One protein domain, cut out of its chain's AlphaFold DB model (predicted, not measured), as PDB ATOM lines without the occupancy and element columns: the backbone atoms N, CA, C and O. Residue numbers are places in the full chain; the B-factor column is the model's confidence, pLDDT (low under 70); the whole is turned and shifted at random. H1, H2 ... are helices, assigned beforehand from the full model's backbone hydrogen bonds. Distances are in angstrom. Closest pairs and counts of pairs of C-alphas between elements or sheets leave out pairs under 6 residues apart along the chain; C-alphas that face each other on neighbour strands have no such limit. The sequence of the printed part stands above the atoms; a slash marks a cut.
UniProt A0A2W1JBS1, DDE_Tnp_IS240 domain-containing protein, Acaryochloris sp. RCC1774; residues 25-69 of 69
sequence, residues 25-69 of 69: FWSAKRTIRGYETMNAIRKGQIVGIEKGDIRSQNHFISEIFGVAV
ATOM      1  N   PHE A  25     -34.533  -4.408 -30.625       93.06
ATOM      2  CA  PHE A  25     -35.442  -5.535 -30.394       93.06
ATOM      3  C   PHE A  25     -36.651  -5.543 -31.340       93.06
ATOM      4  O   PHE A  25     -37.038  -6.591 -31.856       93.06
ATOM      5  N   TRP A  26     -37.236  -4.376 -31.615       95.50
ATOM      6  CA  TRP A  26     -38.398  -4.265 -32.500       95.50
ATOM      7  C   TRP A  26     -38.068  -4.652 -33.942       95.50
ATOM      8  O   TRP A  26     -38.843  -5.360 -34.586       95.50
ATOM      9  N   SER A  27     -36.894  -4.244 -34.422       93.62
ATOM     10  CA  SER A  27     -36.386  -4.605 -35.747       93.62
ATOM     11  C   SER A  27     -36.081  -6.100 -35.817       93.62
ATOM     12  O   SER A  27     -36.522  -6.761 -36.752       93.62
ATOM     13  N   ALA A  28     -35.438  -6.661 -34.786       93.31
ATOM     14  CA  ALA A  28     -35.207  -8.102 -34.679       93.31
ATOM     15  C   ALA A  28     -36.518  -8.895 -34.774       93.31
ATOM     16  O   ALA A  28     -36.635  -9.820 -35.576       93.31
ATOM     17  N   LYS A  29     -37.536  -8.488 -34.006       95.31
ATOM     18  CA  LYS A  29     -38.849  -9.143 -33.980       95.31
ATOM     19  C   LYS A  29     -39.537  -9.120 -35.346       95.31
ATOM     20  O   LYS A  29     -40.112 -10.130 -35.746       95.31
ATOM     21  N   ARG A  30     -39.489  -7.992 -36.063       93.44
ATOM     22  CA  ARG A  30     -40.066  -7.877 -37.415       93.44
ATOM     23  C   ARG A  30     -39.329  -8.769 -38.415       93.44
ATOM     24  O   ARG A  30     -39.979  -9.508 -39.145       93.44
ATOM     25  N   THR A  31     -37.997  -8.752 -38.402       93.00
ATOM     26  CA  THR A  31     -37.190  -9.554 -39.330       93.00
ATOM     27  C   THR A  31     -37.334 -11.053 -39.077       93.00
ATOM     28  O   THR A  31     -37.519 -11.810 -40.026       93.00
ATOM     29  N   ILE A  32     -37.312 -11.492 -37.814       93.44
ATOM     30  CA  ILE A  32     -37.509 -12.904 -37.456       93.44
ATOM     31  C   ILE A  32     -38.894 -13.385 -37.903       93.44
ATOM     32  O   ILE A  32     -38.975 -14.425 -38.549       93.44
ATOM     33  N   ARG A  33     -39.955 -12.595 -37.673       93.25
ATOM     34  CA  ARG A  33     -41.298 -12.916 -38.190       93.25
ATOM     35  C   ARG A  33     -41.308 -13.066 -39.707       93.25
ATOM     36  O   ARG A  33     -41.872 -14.025 -40.214       93.25
ATOM     37  N   GLY A  34     -40.644 -12.165 -40.431       93.00
ATOM     38  CA  GLY A  34     -40.502 -12.283 -41.883       93.00
ATOM     39  C   GLY A  34     -39.814 -13.587 -42.303       93.00
ATOM     40  O   GLY A  34     -40.282 -14.271 -43.212       93.00
ATOM     41  N   TYR A  35     -38.739 -13.985 -41.615       93.44
ATOM     42  CA  TYR A  35     -38.065 -15.262 -41.870       93.44
ATOM     43  C   TYR A  35     -38.958 -16.472 -41.600       93.44
ATOM     44  O   TYR A  35     -38.947 -17.411 -42.395       93.44
ATOM     45  N   GLU A  36     -39.736 -16.453 -40.520       92.56
ATOM     46  CA  GLU A  36     -40.700 -17.507 -40.193       92.56
ATOM     47  C   GLU A  36     -41.788 -17.616 -41.266       92.56
ATOM     48  O   GLU A  36     -42.022 -18.709 -41.783       92.56
ATOM     49  N   THR A  37     -42.381 -16.489 -41.677       92.56
ATOM     50  CA  THR A  37     -43.399 -16.441 -42.735       92.56
ATOM     51  C   THR A  37     -42.866 -17.007 -44.050       92.56
ATOM     52  O   THR A  37     -43.473 -17.909 -44.625       92.56
ATOM     53  N   MET A  38     -41.694 -16.553 -44.506       92.50
ATOM     54  CA  MET A  38     -41.101 -17.050 -45.754       92.50
ATOM     55  C   MET A  38     -40.746 -18.539 -45.676       92.50
ATOM     56  O   MET A  38     -40.873 -19.273 -46.658       92.50
ATOM     57  N   ASN A  39     -40.314 -19.018 -44.510       92.44
ATOM     58  CA  ASN A  39     -40.009 -20.427 -44.299       92.44
ATOM     59  C   ASN A  39     -41.274 -21.303 -44.298       92.44
ATOM     60  O   ASN A  39     -41.229 -22.403 -44.847       92.44
ATOM     61  N   ALA A  40     -42.392 -20.809 -43.755       91.06
ATOM     62  CA  ALA A  40     -43.688 -21.484 -43.795       91.06
ATOM     63  C   ALA A  40     -44.225 -21.611 -45.231       91.06
ATOM     64  O   ALA A  40     -44.634 -22.704 -45.632       91.06
ATOM     65  N   ILE A  41     -44.125 -20.539 -46.033       92.19
ATOM     66  CA  ILE A  41     -44.461 -20.556 -47.470       92.19
ATOM     67  C   ILE A  41     -43.627 -21.623 -48.187       92.19
ATOM     68  O   ILE A  41     -44.168 -22.536 -48.805       92.19
ATOM     69  N   ARG A  42     -42.298 -21.579 -48.025       91.12
ATOM     70  CA  ARG A  42     -41.368 -22.536 -48.650       91.12
ATOM     71  C   ARG A  42     -41.659 -23.991 -48.265       91.12
ATOM     72  O   ARG A  42     -41.427 -24.903 -49.057       91.12
ATOM     73  N   LYS A  43     -42.114 -24.230 -47.034       90.69
ATOM     74  CA  LYS A  43     -42.462 -25.566 -46.539       90.69
ATOM     75  C   LYS A  43     -43.833 -26.056 -47.023       90.69
ATOM     76  O   LYS A  43     -44.112 -27.231 -46.806       90.69
ATOM     77  N   GLY A  44     -44.642 -25.217 -47.677       91.25
ATOM     78  CA  GLY A  44     -46.017 -25.553 -48.062       91.25
ATOM     79  C   GLY A  44     -46.951 -25.659 -46.856       91.25
ATOM     80  O   GLY A  44     -47.853 -26.484 -46.836       91.25
ATOM     81  N   GLN A  45     -46.695 -24.879 -45.801       90.56
ATOM     82  CA  GLN A  45     -47.531 -24.863 -44.592       90.56
ATOM     83  C   GLN A  45     -48.739 -23.926 -44.726       90.56
ATOM     84  O   GLN A  45     -49.416 -23.649 -43.737       90.56
ATOM     85  N   ILE A  46     -48.992 -23.411 -45.927       89.12
ATOM     86  CA  ILE A  46     -50.119 -22.533 -46.209       89.12
ATOM     87  C   ILE A  46     -51.242 -23.365 -46.799       89.12
ATOM     88  O   ILE A  46     -51.031 -24.173 -47.698       89.12
ATOM     89  N   VAL A  47     -52.441 -23.179 -46.250       88.56
ATOM     90  CA  VAL A  47     -53.635 -23.904 -46.679       88.56
ATOM     91  C   VAL A  47     -53.864 -23.648 -48.168       88.56
ATOM     92  O   VAL A  47     -53.927 -22.500 -48.594       88.56
ATOM     93  N   GLY A  48     -53.966 -24.722 -48.952       87.00
ATOM     94  CA  GLY A  48     -54.174 -24.642 -50.399       87.00
ATOM     95  C   GLY A  48     -52.918 -24.351 -51.229       87.00
ATOM     96  O   GLY A  48     -53.034 -24.257 -52.445       87.00
ATOM     97  N   ILE A  49     -51.732 -24.238 -50.616       90.31
ATOM     98  CA  ILE A  49     -50.464 -24.042 -51.334       90.31
ATOM     99  C   ILE A  49     -49.514 -25.188 -51.006       90.31
ATOM    100  O   ILE A  49     -48.907 -25.245 -49.932       90.31
ATOM    101  N   GLU A  50     -49.349 -26.096 -51.962       91.00
ATOM    102  CA  GLU A  50     -48.475 -27.246 -51.786       91.00
ATOM    103  C   GLU A  50     -46.991 -26.864 -51.785       91.00
ATOM    104  O   GLU A  50     -46.526 -25.883 -52.381       91.00
ATOM    105  N   LYS A  51     -46.198 -27.692 -51.107       92.81
ATOM    106  CA  LYS A  51     -44.745 -27.587 -51.154       92.81
ATOM    107  C   LYS A  51     -44.258 -27.944 -52.560       92.81
ATOM    108  O   LYS A  51     -44.369 -29.091 -52.973       92.81
ATOM    109  N   GLY A  52     -43.614 -26.994 -53.234       90.25
ATOM    110  CA  GLY A  52     -43.059 -27.199 -54.576       90.25
ATOM    111  C   GLY A  52     -43.947 -26.667 -55.697       90.25
ATOM    112  O   GLY A  52     -43.471 -26.566 -56.826       90.25
ATOM    113  N   ASP A  53     -45.173 -26.231 -55.391       93.19
ATOM    114  CA  ASP A  53     -45.964 -25.419 -56.311       93.19
ATOM    115  C   ASP A  53     -45.427 -23.979 -56.337       93.19
ATOM    116  O   ASP A  53     -45.902 -23.075 -55.649       93.19
ATOM    117  N   ILE A  54     -44.372 -23.780 -57.129       91.50
ATOM    118  CA  ILE A  54     -43.664 -22.500 -57.245       91.50
ATOM    119  C   ILE A  54     -44.598 -21.396 -57.761       91.50
ATOM    120  O   ILE A  54     -44.456 -20.244 -57.358       91.50
ATOM    121  N   ARG A  55     -45.560 -21.726 -58.633       93.44
ATOM    122  CA  ARG A  55     -46.480 -20.734 -59.207       93.44
ATOM    123  C   ARG A  55     -47.438 -20.212 -58.144       93.44
ATOM    124  O   ARG A  55     -47.517 -18.998 -57.970       93.44
ATOM    125  N   SER A  56     -48.085 -21.104 -57.398       92.88
ATOM    126  CA  SER A  56     -49.003 -20.708 -56.324       92.88
ATOM    127  C   SER A  56     -48.273 -20.012 -55.176       92.88
ATOM    128  O   SER A  56     -48.762 -19.011 -54.657       92.88
ATOM    129  N   GLN A  57     -47.061 -20.460 -54.825       93.62
ATOM    130  CA  GLN A  57     -46.226 -19.776 -53.829       93.62
ATOM    131  C   GLN A  57     -45.846 -18.354 -54.267       93.62
ATOM    132  O   GLN A  57     -45.953 -17.426 -53.469       93.62
ATOM    133  N   ASN A  58     -45.439 -18.161 -55.525       93.06
ATOM    134  CA  ASN A  58     -45.102 -16.834 -56.045       93.06
ATOM    135  C   ASN A  58     -46.324 -15.918 -56.114       93.06
ATOM    136  O   ASN A  58     -46.218 -14.754 -55.733       93.06
ATOM    137  N   HIS A  59     -47.474 -16.438 -56.551       92.62
ATOM    138  CA  HIS A  59     -48.717 -15.674 -56.576       92.62
ATOM    139  C   HIS A  59     -49.099 -15.196 -55.169       92.62
ATOM    140  O   HIS A  59     -49.304 -14.006 -54.947       92.62
ATOM    141  N   PHE A  60     -49.053 -16.090 -54.184       91.50
ATOM    142  CA  PHE A  60     -49.325 -15.744 -52.792       91.50
ATOM    143  C   PHE A  60     -48.346 -14.709 -52.216       91.50
ATOM    144  O   PHE A  60     -48.750 -13.782 -51.515       91.50
ATOM    145  N   ILE A  61     -47.050 -14.828 -52.528       92.25
ATOM    146  CA  ILE A  61     -46.052 -13.823 -52.138       92.25
ATOM    147  C   ILE A  61     -46.405 -12.472 -52.773       92.25
ATOM    148  O   ILE A  61     -46.396 -11.455 -52.084       92.25
ATOM    149  N   SER A  62     -46.745 -12.448 -54.062       92.75
ATOM    150  CA  SER A  62     -47.106 -11.206 -54.748       92.75
ATOM    151  C   SER A  62     -48.337 -10.529 -54.150       92.75
ATOM    152  O   SER A  62     -48.315  -9.316 -53.947       92.75
ATOM    153  N   GLU A  63     -49.347 -11.309 -53.759       91.69
ATOM    154  CA  GLU A  63     -50.562 -10.824 -53.105       91.69
ATOM    155  C   GLU A  63     -50.263 -10.200 -51.733       91.69
ATOM    156  O   GLU A  63     -50.665  -9.068 -51.470       91.69
ATOM    157  N   ILE A  64     -49.482 -10.881 -50.882       90.12
ATOM    158  CA  ILE A  64     -49.106 -10.367 -49.552       90.12
ATOM    159  C   ILE A  64     -48.315  -9.061 -49.642       90.12
ATOM    160  O   ILE A  64     -48.504  -8.163 -48.820       90.12
ATOM    161  N   PHE A  65     -47.384  -8.976 -50.591       87.94
ATOM    162  CA  PHE A  65     -46.483  -7.831 -50.708       87.94
ATOM    163  C   PHE A  65     -47.009  -6.737 -51.646       87.94
ATOM    164  O   PHE A  65     -46.342  -5.713 -51.795       87.94
ATOM    165  N   GLY A  66     -48.185  -6.922 -52.258       88.50
ATOM    166  CA  GLY A  66     -48.759  -5.978 -53.218       88.50
ATOM    167  C   GLY A  66     -47.862  -5.744 -54.436       88.50
ATOM    168  O   GLY A  66     -47.842  -4.647 -54.991       88.50
ATOM    169  N   VAL A  67     -47.070  -6.748 -54.819       81.00
ATOM    170  CA  VAL A  67     -46.182  -6.665 -55.981       81.00
ATOM    171  C   VAL A  67     -47.007  -7.043 -57.205       81.00
ATOM    172  O   VAL A  67     -47.550  -8.141 -57.253       81.00
ATOM    173  N   ALA A  68     -47.112  -6.147 -58.187       62.44
ATOM    174  CA  ALA A  68     -47.730  -6.488 -59.465       62.44
ATOM    175  C   ALA A  68     -46.869  -7.558 -60.161       62.44
ATOM    176  O   ALA A  68     -45.713  -7.288 -60.496       62.44
ATOM    177  N   VAL A  69     -47.417  -8.768 -60.315       58.12
ATOM    178  CA  VAL A  69     -46.830  -9.885 -61.076       58.12
ATOM    179  C   VAL A  69     -47.580 -10.062 -62.382       58.12
ATOM    180  O   VAL A  69     -48.828  -9.984 -62.348       58.12
TER     181      VAL A  69
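AT A GLANCE: This is residues 25 to 69 of the 69 residues of the protein "DDE_Tnp_IS240 domain-containing protein" of Acaryochloris sp. RCC1774 (UniProt A0A2W1JBS1). Begin with the long helix H1: the chain runs along it, turns through a loop at residues 44 to 53, and folds back in the shorter helix H2, so that the two make a lopsided V with its closed end at the loop. Residues 25 to 36 of H1 stick out free as an arm, while the rest of H1, the loop, H2 and the tail make a smaller body. The printed part has 45 residues with two named helices, H1 then H2, and no named strand; the class is all helix. It is only just loose, close to compact, with a radius of gyration of the C-alphas of 11.6 A, and the C-alphas span 34 by 24 by 13 A.

HOW THE PARTS SIT: Look first at H1, residues 25 to 43, and then at H2, residues 54 to 65. They are close but not clearly touching, with 2 pairs of C-alphas within 8 A. Their closest C-alphas are those of Ile 41 and Gln 57, 6.6 A apart. Their lines stand at a shallow tilt of 27 degrees and run opposite ways, with centres 16.2 A apart. In H1 and H2, every O i to N i+4 pair is within hydrogen-bond range.

IN THESE COORDINATES: Find C-alpha 25 at (-35.442, -5.535, -30.394); from there H1 runs 26.7 A to C-alpha 43 at (-42.462, -25.566, -46.539). H2 runs 16.3 A from C-alpha 54 to C-alpha 65 at (-46.483, -7.831, -50.708).

THE WHOLE: The two C-alphas farthest apart are those of Phe 25 and Arg 55, at 34.4 A. Without residues 25 to 36, the body spans 23 by 17 by 13 A. The link from H1 to H2 is short, and the printed part has no cut. The model's mean pLDDT over the printed part is 90.3; look at residues 68 to 69, at the chain's end, for values under 70.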